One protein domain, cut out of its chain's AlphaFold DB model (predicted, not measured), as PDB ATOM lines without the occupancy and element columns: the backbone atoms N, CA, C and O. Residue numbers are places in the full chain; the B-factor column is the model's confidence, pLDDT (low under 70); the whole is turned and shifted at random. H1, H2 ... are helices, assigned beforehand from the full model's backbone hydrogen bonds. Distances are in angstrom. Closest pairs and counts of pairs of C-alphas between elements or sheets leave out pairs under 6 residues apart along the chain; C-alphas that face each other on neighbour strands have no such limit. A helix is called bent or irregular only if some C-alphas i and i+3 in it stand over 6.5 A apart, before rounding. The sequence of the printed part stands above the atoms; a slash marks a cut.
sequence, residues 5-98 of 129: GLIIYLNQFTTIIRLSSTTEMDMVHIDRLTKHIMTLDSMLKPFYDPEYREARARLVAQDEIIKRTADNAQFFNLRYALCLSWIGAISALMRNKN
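Overview. This is residues 5 to 98 of the 129 residues of an uncharacterized protein of Euryarchaeota archaeon (UniProt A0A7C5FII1). Four helices lie side by side as two helical hairpins, H1 with H2 and H3 with H4. H2 packs along H4 and joins the two hairpins, while H3 packs on H4 but stays apart from H1 and H2. The printed part has 94 residues with four named helices, in the order H1, H2, H3, H4, and no named strand; its class is all helix. It is compact, with a radius of gyration of the C-alphas of 13.4 A, and spans 39 by 27 by 16 A.

Along the chain. The longest helix, H4, covers residues 75 to 96 and is 31.7 A long, from C-alpha 75 at (82.882, 105.898, 99.768) to C-alpha 96 at (57.698, 86.828, 96.715). H2 is residues 27 to 47, 30.3 A. It is irregular, with C-alphas 43 and 46 7.5 A apart. H3 is residues 50 to 68, 27.9 A. H1 is residues 5 to 20, 23.0 A, and begins at (51.741, 94.348, 110.685).

Arrangement. H4 is the hub, touching three helices. H3 touches it at a shallow tilt of 8 degrees, opposite ways; their closest C-alphas, of Tyr 52 and Leu 93, are 6.3 A apart. H2 touches H4 at a shallow tilt of 26 degrees, the same way, closest at the C-alphas of Ile 30 and Tyr 80, 6.4 A. H1 touches H2 at a shallow tilt of 24 degrees, opposite ways, closest at the C-alphas of Leu 19 and Leu 33, 6.2 A. Residues 16 to 20 of H1 only just touch residues 84 to 87 of H4, with 3 pairs of C-alphas within 8 A, the closest being those of Ser 20 and Leu 84, 7.7 A. H1, H2 and H4 form a bundle, helices side by side. In H1, H3 and H4 every O i to N i+4 pair is within hydrogen-bond range; in H2, 15 of 17.

Size, cuts and confidence. The C-alphas farthest apart, of Asp 71 and Asn 98, are 41.0 A apart. The printed part has no cut. The link from H2 to H3 is tight, the other two short. The mean pLDDT of the printed part is 93.0, and no printed residue is under 70.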
ATOM      1  N   GLY A   5      50.301  94.499 110.888       83.00
ATOM      2  CA  GLY A   5      51.741  94.348 110.685       83.00
ATOM      3  C   GLY A   5      52.190  94.667 109.256       83.00
ATOM      4  O   GLY A   5      53.200  95.349 109.062       83.00
ATOM      5  N   LEU A   6      51.415  94.254 108.248       87.31
ATOM      6  CA  LEU A   6      51.720  94.498 106.837       87.31
ATOM      7  C   LEU A   6      51.708  95.993 106.504       87.31
ATOM      8  O   LEU A   6      52.605  96.478 105.813       87.31
ATOM      9  N   ILE A   7      50.735  96.738 107.036       90.06
ATOM     10  CA  ILE A   7      50.640  98.193 106.838       90.06
ATOM     11  C   ILE A   7      51.903  98.884 107.364       90.06
ATOM     12  O   ILE A   7      52.451  99.774 106.709       90.06
ATOM     13  N   ILE A   8      52.411  98.455 108.523       92.62
ATOM     14  CA  ILE A   8      53.629  99.023 109.111       92.62
ATOM     15  C   ILE A   8      54.842  98.753 108.206       92.62
ATOM     16  O   ILE A   8      55.624  99.676 107.956       92.62
ATOM     17  N   TYR A   9      54.990  97.537 107.668       93.38
ATOM     18  CA  TYR A   9      56.087  97.206 106.746       93.38
ATOM     19  C   TYR A   9      56.024  98.038 105.460       93.38
ATOM     20  O   TYR A   9      57.038  98.601 105.042       93.38
ATOM     21  N   LEU A  10      54.834  98.175 104.867       93.38
ATOM     22  CA  LEU A  10      54.613  98.968 103.655       93.38
ATOM     23  C   LEU A  10      54.903 100.459 103.876       93.38
ATOM     24  O   LEU A  10      55.527 101.101 103.028       93.38
ATOM     25  N   ASN A  11      54.523 101.008 105.031       93.44
ATOM     26  CA  ASN A  11      54.812 102.398 105.389       93.44
ATOM     27  C   ASN A  11      56.320 102.651 105.545       93.44
ATOM     28  O   ASN A  11      56.839 103.658 105.049       93.44
ATOM     29  N   GLN A  12      57.045 101.730 106.188       94.38
ATOM     30  CA  GLN A  12      58.505 101.821 106.298       94.38
ATOM     31  C   GLN A  12      59.176 101.698 104.931       94.38
ATOM     32  O   GLN A  12      60.047 102.503 104.600       94.38
ATOM     33  N   PHE A  13      58.731 100.756 104.098       95.75
ATOM     34  CA  PHE A  13      59.264 100.591 102.751       95.75
ATOM     35  C   PHE A  13      59.024 101.836 101.884       95.75
ATOM     36  O   PHE A  13      59.950 102.346 101.262       95.75
ATOM     37  N   THR A  14      57.824 102.415 101.931       94.25
ATOM     38  CA  THR A  14      57.502 103.672 101.232       94.25
ATOM     39  C   THR A  14      58.383 104.831 101.704       94.25
ATOM     40  O   THR A  14      58.836 105.642 100.894       94.25
ATOM     41  N   THR A  15      58.672 104.903 103.005       94.88
ATOM     42  CA  THR A  15      59.591 105.903 103.571       94.88
ATOM     43  C   THR A  15      61.004 105.745 103.009       94.88
ATOM     44  O   THR A  15      61.612 106.734 102.604       94.88
ATOM     45  N   ILE A  16      61.507 104.512 102.916       96.19
ATOM     46  CA  ILE A  16      62.812 104.206 102.313       96.19
ATOM     47  C   ILE A  16      62.852 104.654 100.849       96.19
ATOM     48  O   ILE A  16      63.800 105.330 100.452       96.19
ATOM     49  N   ILE A  17      61.816 104.339 100.063       94.75
ATOM     50  CA  ILE A  17      61.734 104.743  98.652       94.75
ATOM     51  C   ILE A  17      61.772 106.269  98.521       94.75
ATOM     52  O   ILE A  17      62.584 106.788  97.756       94.75
ATOM     53  N   ARG A  18      60.977 106.993  99.321       92.44
ATOM     54  CA  ARG A  18      60.979 108.468  99.342       92.44
ATOM     55  C   ARG A  18      62.339 109.058  99.705       92.44
ATOM     56  O   ARG A  18      62.743 110.043  99.106       92.44
ATOM     57  N   LEU A  19      63.039 108.477 100.679       92.62
ATOM     58  CA  LEU A  19      64.385 108.923 101.036       92.62
ATOM     59  C   LEU A  19      65.381 108.637  99.905       92.62
ATOM     60  O   LEU A  19      66.241 109.462  99.624       92.62
ATOM     61  N   SER A  20      65.274 107.492  99.232       92.81
ATOM     62  CA  SER A  20      66.201 107.124  98.154       92.81
ATOM     63  C   SER A  20      66.063 107.971  96.883       92.81
ATOM     64  O   SER A  20      67.007 108.004  96.095       92.81
ATOM     65  N   SER A  21      64.922 108.644  96.691       89.19
ATOM     66  CA  SER A  21      64.615 109.468  95.514       89.19
ATOM     67  C   SER A  21      64.879 110.968  95.697       89.19
ATOM     68  O   SER A  21      64.618 111.748  94.782       89.19
ATOM     69  N   THR A  22      65.401 111.393  96.852       88.06
ATOM     70  CA  THR A  22      65.781 112.791  97.092       88.06
ATOM     71  C   THR A  22      66.937 113.213  96.176       88.06
ATOM     72  O   THR A  22      67.905 112.478  96.012       88.06
ATOM     73  N   THR A  23      66.860 114.413  95.595       77.94
ATOM     74  CA  THR A  23      67.863 114.940  94.648       77.94
ATOM     75  C   THR A  23      69.140 115.452  95.315       77.94
ATOM     76  O   THR A  23      70.199 115.442  94.695       77.94
ATOM     77  N   GLU A  24      69.054 115.887  96.571       83.75
ATOM     78  CA  GLU A  24      70.199 116.308  97.382       83.75
ATOM     79  C   GLU A  24      70.538 115.201  98.383       83.75
ATOM     80  O   GLU A  24      69.806 114.975  99.348       83.75
ATOM     81  N   MET A  25      71.632 114.481  98.132       88.00
ATOM     82  CA  MET A  25      72.102 113.403  98.999       88.00
ATOM     83  C   MET A  25      73.505 113.699  99.510       88.00
ATOM     84  O   MET A  25      74.435 113.905  98.734       88.00
ATOM     85  N   ASP A  26      73.651 113.663 100.830       91.75
ATOM     86  CA  ASP A  26      74.923 113.702 101.540       91.75
ATOM     87  C   ASP A  26      75.094 112.438 102.407       91.75
ATOM     88  O   ASP A  26      74.245 111.538 102.429       91.75
ATOM     89  N   MET A  27      76.218 112.335 103.119       91.62
ATOM     90  CA  MET A  27      76.474 111.182 103.988       91.62
ATOM     91  C   MET A  27      75.464 111.064 105.138       91.62
ATOM     92  O   MET A  27      75.106 109.950 105.515       91.62
ATOM     93  N   VAL A  28      74.958 112.185 105.663       92.56
ATOM     94  CA  VAL A  28      73.947 112.190 106.732       92.56
ATOM     95  C   VAL A  28      72.639 111.576 106.232       92.56
ATOM     96  O   VAL A  28      71.986 110.806 106.945       92.56
ATOM     97  N   HIS A  29      72.269 111.879 104.991       93.56
ATOM     98  CA  HIS A  29      71.109 111.319 104.319       93.56
ATOM     99  C   HIS A  29      71.274 109.825 104.047       93.56
ATOM    100  O   HIS A  29      70.367 109.051 104.354       93.56
ATOM    101  N   ILE A  30      72.443 109.393 103.561       93.38
ATOM    102  CA  ILE A  30      72.750 107.966 103.371       93.38
ATOM    103  C   ILE A  30      72.675 107.202 104.695       93.38
ATOM    104  O   ILE A  30      72.108 106.109 104.745       93.38
ATOM    105  N   ASP A  31      73.191 107.760 105.789       93.94
ATOM    106  CA  ASP A  31      73.119 107.112 107.099       93.94
ATOM    107  C   ASP A  31      71.680 107.032 107.620       93.94
ATOM    108  O   ASP A  31      71.290 106.028 108.223       93.94
ATOM    109  N   ARG A  32      70.854 108.052 107.359       95.06
ATOM    110  CA  ARG A  32      69.416 108.008 107.653       95.06
ATOM    111  C   ARG A  32      68.714 106.932 106.827       95.06
ATOM    112  O   ARG A  32      67.975 106.130 107.395       95.06
ATOM    113  N   LEU A  33      68.972 106.878 105.521       95.88
ATOM    114  CA  LEU A  33      68.436 105.855 104.626       95.88
ATOM    115  C   LEU A  33      68.829 104.452 105.110       95.88
ATOM    116  O   LEU A  33      67.967 103.593 105.278       95.88
ATOM    117  N   THR A  34      70.107 104.256 105.438       95.81
ATOM    118  CA  THR A  34      70.643 102.998 105.973       95.81
ATOM    119  C   THR A  34      69.913 102.585 107.249       95.81
ATOM    120  O   THR A  34      69.514 101.430 107.374       95.81
ATOM    121  N   LYS A  35      69.676 103.515 108.184       96.81
ATOM    122  CA  LYS A  35      68.924 103.230 109.418       96.81
ATOM    123  C   LYS A  35      67.520 102.708 109.121       96.81
ATOM    124  O   LYS A  35      67.157 101.666 109.655       96.81
ATOM    125  N   HIS A  36      66.766 103.371 108.242       97.50
ATOM    126  CA  HIS A  36      65.425 102.906 107.870       97.50
ATOM    127  C   HIS A  36      65.456 101.523 107.208       97.50
ATOM    128  O   HIS A  36      64.642 100.666 107.552       97.50
ATOM    129  N   ILE A  37      66.425 101.275 106.320       97.94
ATOM    130  CA  ILE A  37      66.622  99.963 105.688       97.94
ATOM    131  C   ILE A  37      66.890  98.886 106.747       97.94
ATOM    132  O   ILE A  37      66.233  97.850 106.725       97.94
ATOM    133  N   MET A  38      67.805  99.119 107.694       97.75
ATOM    134  CA  MET A  38      68.138  98.142 108.742       97.75
ATOM    135  C   MET A  38      66.977  97.890 109.711       97.75
ATOM    136  O   MET A  38      66.785  96.760 110.170       97.75
ATOM    137  N   THR A  39      66.184  98.922 110.016       97.44
ATOM    138  CA  THR A  39      64.951  98.774 110.796       97.44
ATOM    139  C   THR A  39      63.966  97.864 110.069       97.44
ATOM    140  O   THR A  39      63.501  96.894 110.664       97.44
ATOM    141  N   LEU A  40      63.698  98.118 108.784       97.19
ATOM    142  CA  LEU A  40      62.800  97.274 108.000       97.19
ATOM    143  C   LEU A  40      63.344  95.846 107.833       97.19
ATOM    144  O   LEU A  40      62.596  94.902 108.060       97.19
ATOM    145  N   ASP A  41      64.634  95.667 107.527       97.50
ATOM    146  CA  ASP A  41      65.292  94.349 107.470       97.50
ATOM    147  C   ASP A  41      65.024  93.555 108.757       97.50
ATOM    148  O   ASP A  41      64.548  92.422 108.710       97.50
ATOM    149  N   SER A  42      65.242  94.182 109.916       96.81
ATOM    150  CA  SER A  42      65.038  93.550 111.224       96.81
ATOM    151  C   SER A  42      63.578  93.168 111.475       96.81
ATOM    152  O   SER A  42      63.309  92.092 112.009       96.81
ATOM    153  N   MET A  43      62.636  94.025 111.073       95.38
ATOM    154  CA  MET A  43      61.197  93.754 111.158       95.38
ATOM    155  C   MET A  43      60.776  92.581 110.266       95.38
ATOM    156  O   MET A  43      59.890  91.813 110.636       95.38
ATOM    157  N   LEU A  44      61.434  92.416 109.115       95.31
ATOM    158  CA  LEU A  44      61.150  91.364 108.141       95.31
ATOM    159  C   LEU A  44      61.786  90.011 108.480       95.31
ATOM    160  O   LEU A  44      61.472  89.014 107.830       95.31
ATOM    161  N   LYS A  45      62.639  89.942 109.510       95.38
ATOM    162  CA  LYS A  45      63.356  88.725 109.926       95.38
ATOM    163  C   LYS A  45      62.490  87.461 110.042       95.38
ATOM    164  O   LYS A  45      62.957  86.412 109.593       95.38
ATOM    165  N   PRO A  46      61.255  87.503 110.584       94.81
ATOM    166  CA  PRO A  46      60.389  86.321 110.642       94.81
ATOM    167  C   PRO A  46      59.986  85.768 109.267       94.81
ATOM    168  O   PRO A  46      59.607  84.606 109.162       94.81
ATOM    169  N   PHE A  47      60.074  86.582 108.213       94.94
ATOM    170  CA  PHE A  47      59.555  86.270 106.881       94.94
ATOM    171  C   PHE A  47      60.631  85.886 105.863       94.94
ATOM    172  O   PHE A  47      60.276  85.516 104.742       94.94
ATOM    173  N   TYR A  48      61.914  85.955 106.230       95.75
ATOM    174  CA  TYR A  48      63.026  85.668 105.324       95.75
ATOM    175  C   TYR A  48      62.918  84.280 104.684       95.75
ATOM    176  O   TYR A  48      62.982  83.256 105.381       95.75
ATOM    177  N   ASP A  49      62.859  84.265 103.357       94.81
ATOM    178  CA  ASP A  49      63.039  83.077 102.527       94.81
ATOM    179  C   ASP A  49      64.543  82.780 102.295       94.81
ATOM    180  O   ASP A  49      65.405  83.595 102.658       94.81
ATOM    181  N   PRO A  50      64.902  81.576 101.808       96.44
ATOM    182  CA  PRO A  50      66.294  81.212 101.541       96.44
ATOM    183  C   PRO A  50      67.015  82.190 100.603       96.44
ATOM    184  O   PRO A  50      68.156  82.566 100.880       96.44
ATOM    185  N   GLU A  51      66.340  82.647  99.552       95.69
ATOM    186  CA  GLU A  51      66.868  83.564  98.543       95.69
ATOM    187  C   GLU A  51      67.256  84.910  99.167       95.69
ATOM    188  O   GLU A  51      68.359  85.424  98.949       95.69
ATOM    189  N   TYR A  52      66.385  85.464 100.012       97.12
ATOM    190  CA  TYR A  52      66.658  86.695 100.735       97.12
ATOM    191  C   TYR A  52      67.801  86.526 101.733       97.12
ATOM    192  O   TYR A  52      68.644  87.413 101.848       97.12
ATOM    193  N   ARG A  53      67.884  85.393 102.447       97.12
ATOM    194  CA  ARG A  53      68.995  85.141 103.389       97.12
ATOM    195  C   ARG A  53      70.344  85.147 102.681       97.12
ATOM    196  O   ARG A  53      71.304  85.706 103.214       97.12
ATOM    197  N   GLU A  54      70.413  84.557 101.493       97.06
ATOM    198  CA  GLU A  54      71.629  84.546 100.686       97.06
ATOM    199  C   GLU A  54      71.992  85.957 100.200       97.06
ATOM    200  O   GLU A  54      73.132  86.401 100.356       97.06
ATOM    201  N   ALA A  55      71.010  86.705  99.684       96.62
ATOM    202  CA  ALA A  55      71.200  88.098  99.284       96.62
ATOM    203  C   ALA A  55      71.677  88.965 100.455       96.62
ATOM    204  O   ALA A  55      72.666  89.689 100.334       96.62
ATOM    205  N   ARG A  56      71.037  88.825 101.617       97.50
ATOM    206  CA  ARG A  56      71.395  89.505 102.860       97.50
ATOM    207  C   ARG A  56      72.837  89.218 103.271       97.50
ATOM    208  O   ARG A  56      73.564  90.146 103.614       97.50
ATOM    209  N   ALA A  57      73.272  87.959 103.223       97.31
ATOM    210  CA  ALA A  57      74.645  87.588 103.563       97.31
ATOM    211  C   ALA A  57      75.670  88.288 102.652       97.31
ATOM    212  O   ALA A  57      76.663  88.826 103.146       97.31
ATOM    213  N   ARG A  58      75.399  88.357 101.340       97.75
ATOM    214  CA  ARG A  58      76.244  89.098 100.388       97.75
ATOM    215  C   ARG A  58      76.275  90.596 100.686       97.75
ATOM    216  O   ARG A  58      77.351  91.184 100.677       97.75
ATOM    217  N   LEU A  59      75.124  91.198 100.979       97.75
ATOM    218  CA  LEU A  59      75.018  92.629 101.283       97.75
ATOM    219  C   LEU A  59      75.761  93.003 102.570       97.75
ATOM    220  O   LEU A  59      76.452  94.016 102.607       97.75
ATOM    221  N   VAL A  60      75.684  92.165 103.607       96.69
ATOM    222  CA  VAL A  60      76.457  92.354 104.845       96.69
ATOM    223  C   VAL A  60      77.959  92.259 104.568       96.69
ATOM    224  O   VAL A  60      78.722  93.099 105.038       96.69
ATOM    225  N   ALA A  61      78.397  91.283 103.769       95.88
ATOM    226  CA  ALA A  61      79.803  91.174 103.387       95.88
ATOM    227  C   ALA A  61      80.285  92.402 102.589       95.88
ATOM    228  O   ALA A  61      81.388  92.893 102.823       95.88
ATOM    229  N   GLN A  62      79.454  92.927 101.684       95.69
ATOM    230  CA  GLN A  62      79.743  94.159 100.943       95.69
ATOM    231  C   GLN A  62      79.828  95.383 101.861       95.69
ATOM    232  O   GLN A  62      80.736  96.190 101.690       95.69
ATOM    233  N   ASP A  63      78.940  95.508 102.851       94.88
ATOM    234  CA  ASP A  63      78.985  96.599 103.833       94.88
ATOM    235  C   ASP A  63      80.312  96.614 104.601       94.88
ATOM    236  O   ASP A  63      80.950  97.657 104.738       94.88
ATOM    237  N   GLU A  64      80.790  95.443 105.026       94.19
ATOM    238  CA  GLU A  64      82.080  95.314 105.706       94.19
ATOM    239  C   GLU A  64      83.267  95.685 104.808       94.19
ATOM    240  O   GLU A  64      84.226  96.304 105.275       94.19
ATOM    241  N   ILE A  65      83.209  95.363 103.513       92.94
ATOM    242  CA  ILE A  65      84.225  95.795 102.544       92.94
ATOM    243  C   ILE A  65      84.189  97.319 102.389       92.94
ATOM    244  O   ILE A  65      85.229  97.968 102.482       92.94
ATOM    245  N   ILE A  66      83.003  97.902 102.209       91.62
ATOM    246  CA  ILE A  66      82.836  99.342 101.982       91.62
ATOM    247  C   ILE A  66      83.302 100.144 103.202       91.62
ATOM    248  O   ILE A  66      84.027 101.127 103.041       91.62
ATOM    249  N   LYS A  67      82.981  99.705 104.425       88.62
ATOM    250  CA  LYS A  67      83.467 100.335 105.667       88.62
ATOM    251  C   LYS A  67      84.992 100.377 105.758       88.62
ATOM    252  O   LYS A  67      85.540 101.345 106.272       88.62
ATOM    253  N   ARG A  68      85.693  99.367 105.234       89.06
ATOM    254  CA  ARG A  68      87.170  99.346 105.186       89.06
ATOM    255  C   ARG A  68      87.752 100.293 104.136       89.06
ATOM    256  O   ARG A  68      88.943 100.570 104.169       89.06
ATOM    257  N   THR A  69      86.924 100.794 103.221       83.38
ATOM    258  CA  THR A  69      87.303 101.763 102.179       83.38
ATOM    259  C   THR A  69      86.888 103.201 102.515       83.38
ATOM    260  O   THR A  69      86.840 104.037 101.617       83.38
ATOM    261  N   ALA A  70      86.580 103.495 103.787       72.00
ATOM    262  CA  ALA A  70      86.004 104.768 104.242       72.00
ATOM    263  C   ALA A  70      86.791 106.028 103.838       72.00
ATOM    264  O   ALA A  70      86.181 107.067 103.603       72.00
ATOM    265  N   ASP A  71      88.112 105.925 103.671       74.31
ATOM    266  CA  ASP A  71      88.974 107.052 103.286       74.31
ATOM    267  C   ASP A  71      89.020 107.313 101.765       74.31
ATOM    268  O   ASP A  71      89.796 108.138 101.281       74.31
ATOM    269  N   ASN A  72      88.212 106.601 100.974       76.56
ATOM    270  CA  ASN A  72      88.175 106.733  99.521       76.56
ATOM    271  C   ASN A  72      87.139 107.782  99.082       76.56
ATOM    272  O   ASN A  72      85.999 107.777  99.544       76.56
ATOM    273  N   ALA A  73      87.485 108.614  98.095       78.75
ATOM    274  CA  ALA A  73      86.565 109.550  97.438       78.75
ATOM    275  C   ALA A  73      85.278 108.883  96.899       78.75
ATOM    276  O   ALA A  73      84.260 109.542  96.711       78.75
ATOM    277  N   GLN A  74      85.304 107.567  96.666       86.75
ATOM    278  CA  GLN A  74      84.152 106.784  96.220       86.75
ATOM    279  C   GLN A  74      83.246 106.280  97.354       86.75
ATOM    280  O   GLN A  74      82.193 105.715  97.058       86.75
ATOM    281  N   PHE A  75      83.610 106.465  98.628       89.50
ATOM    282  CA  PHE A  75      82.882 105.898  99.768       89.50
ATOM    283  C   PHE A  75      81.392 106.253  99.751       89.50
ATOM    284  O   PHE A  75      80.546 105.372  99.898       89.50
ATOM    285  N   PHE A  76      81.070 107.518  99.471       91.12
ATOM    286  CA  PHE A  76      79.692 107.985  99.313       91.12
ATOM    287  C   PHE A  76      78.927 107.181  98.247       91.12
ATOM    288  O   PHE A  76      77.877 106.604  98.533       91.12
ATOM    289  N   ASN A  77      79.486 107.075  97.037       91.75
ATOM    290  CA  ASN A  77      78.855 106.370  95.918       91.75
ATOM    291  C   ASN A  77      78.656 104.880  96.226       91.75
ATOM    292  O   ASN A  77      77.607 104.317  95.919       91.75
ATOM    293  N   LEU A  78      79.642 104.249  96.869       93.94
ATOM    294  CA  LEU A  78      79.570 102.844  97.268       93.94
ATOM    295  C   LEU A  78      78.478 102.605  98.314       93.94
ATOM    296  O   LEU A  78      77.698 101.662  98.190       93.94
ATOM    297  N   ARG A  79      78.382 103.474  99.325       94.44
ATOM    298  CA  ARG A  79      77.350 103.384 100.366       94.44
ATOM    299  C   ARG A  79      75.952 103.584  99.790       94.44
ATOM    300  O   ARG A  79      75.035 102.846 100.155       94.44
ATOM    301  N   TYR A  80      75.787 104.524  98.862       93.56
ATOM    302  CA  TYR A  80      74.507 104.723  98.187       93.56
ATOM    303  C   TYR A  80      74.123 103.519  97.316       93.56
ATOM    304  O   TYR A  80      73.013 103.001  97.439       93.56
ATOM    305  N   ALA A  81      75.052 102.996  96.509       94.50
ATOM    306  CA  ALA A  81      74.817 101.801  95.695       94.50
ATOM    307  C   ALA A  81      74.450 100.572  96.550       94.50
ATOM    308  O   ALA A  81      73.564  99.789  96.186       94.50
ATOM    309  N   LEU A  82      75.074 100.425  97.722       96.00
ATOM    310  CA  LEU A  82      74.717  99.389  98.688       96.00
ATOM    311  C   LEU A  82      73.282  99.573  99.211       96.00
ATOM    312  O   LEU A  82      72.538  98.596  99.283       96.00
ATOM    313  N   CYS A  83      72.862 100.804  99.524       97.06
ATOM    314  CA  CYS A  83      71.480 101.088  99.924       97.06
ATOM    315  C   CYS A  83      70.481 100.677  98.832       97.06
ATOM    316  O   CYS A  83      69.496 100.006  99.132       97.06
ATOM    317  N   LEU A  84      70.751 101.008  97.567       96.19
ATOM    318  CA  LEU A  84      69.898 100.594  96.444       96.19
ATOM    319  C   LEU A  84      69.813  99.067  96.316       96.19
ATOM    320  O   LEU A  84      68.739  98.519  96.070       96.19
ATOM    321  N   SER A  85      70.926  98.372  96.550       97.50
ATOM    322  CA  SER A  85      70.974  96.907  96.519       97.50
ATOM    323  C   SER A  85      70.131  96.282  97.639       97.50
ATOM    324  O   SER A  85      69.396  95.322  97.402       97.50
ATOM    325  N   TRP A  86      70.159  96.866  98.842       98.06
ATOM    326  CA  TRP A  86      69.264  96.483  99.937       98.06
ATOM    327  C   TRP A  86      67.789  96.706  99.604       98.06
ATOM    328  O   TRP A  86      66.968  95.822  99.854       98.06
ATOM    329  N   ILE A  87      67.448  97.858  99.021       97.19
ATOM    330  CA  ILE A  87      66.078  98.171  98.595       97.19
ATOM    331  C   ILE A  87      65.588  97.132  97.583       97.19
ATOM    332  O   ILE A  87      64.480  96.617  97.726       97.19
ATOM    333  N   GLY A  88      66.424  96.774  96.604       95.94
ATOM    334  CA  GLY A  88      66.114  95.740  95.618       95.94
ATOM    335  C   GLY A  88      65.858  94.371  96.253       95.94
ATOM    336  O   GLY A  88      64.864  93.722  95.926       95.94
ATOM    337  N   ALA A  89      66.700  93.950  97.202       97.25
ATOM    338  CA  ALA A  89      66.521  92.683  97.911       97.25
ATOM    339  C   ALA A  89      65.230  92.660  98.747       97.25
ATOM    340  O   ALA A  89      64.489  91.679  98.710       97.25
ATOM    341  N   ILE A  90      64.930  93.743  99.473       96.94
ATOM    342  CA  ILE A  90      63.692  93.865 100.261       96.94
ATOM    343  C   ILE A  90      62.470  93.861  99.339       96.94
ATOM    344  O   ILE A  90      61.511  93.141  99.601       96.94
ATOM    345  N   SER A  91      62.518  94.600  98.230       95.31
ATOM    346  CA  SER A  91      61.451  94.605  97.225       95.31
ATOM    347  C   SER A  91      61.196  93.206  96.656       95.31
ATOM    348  O   SER A  91      60.044  92.802  96.513       95.31
ATOM    349  N   ALA A  92      62.252  92.442  96.361       94.50
ATOM    350  CA  ALA A  92      62.126  91.063  95.898       94.50
ATOM    351  C   ALA A  92      61.450  90.168  96.948       94.50
ATOM    352  O   ALA A  92      60.493  89.474  96.616       94.50
ATOM    353  N   LEU A  93      61.866  90.251  98.218       95.31
ATOM    354  CA  LEU A  93      61.211  89.525  99.312       95.31
ATOM    355  C   LEU A  93      59.722  89.885  99.409       95.31
ATOM    356  O   LEU A  93      58.875  88.999  99.458       95.31
ATOM    357  N   MET A  94      59.382  91.174  99.399       94.19
ATOM    358  CA  MET A  94      57.989  91.625  99.502       94.19
ATOM    359  C   MET A  94      57.137  91.168  98.305       94.19
ATOM    360  O   MET A  94      55.971  90.821  98.492       94.19
ATOM    361  N   ARG A  95      57.712  91.100  97.096       92.25
ATOM    362  CA  ARG A  95      57.046  90.528  95.911       92.25
ATOM    363  C   ARG A  95      56.835  89.025  96.023       92.25
ATOM    364  O   ARG A  95      55.730  88.564  95.778       92.25
ATOM    365  N   ASN A  96      57.834  88.272  96.482       91.25
ATOM    366  CA  ASN A  96      57.698  86.828  96.715       91.25
ATOM    367  C   ASN A  96      56.587  86.503  97.729       91.25
ATOM    368  O   ASN A  96      56.017  85.413  97.712       91.25
ATOM    369  N   LYS A  97      56.269  87.447  98.623       89.19
ATOM    370  CA  LYS A  97      55.152  87.348  99.573       89.19
ATOM    371  C   LYS A  97      53.820  87.885  99.034       89.19
ATOM    372  O   LYS A  97      52.834  87.847  99.765       89.19
ATOM    373  N   ASN A  98      53.774  88.362  97.790       89.62
ATOM    374  CA  ASN A  98      52.624  89.024  97.163       89.62
ATOM    375  C   ASN A  98      52.129  90.264  97.930       89.62
ATOM    376  O   ASN A  98      50.936  90.557  97.954       89.62
TER     377      ASN A  98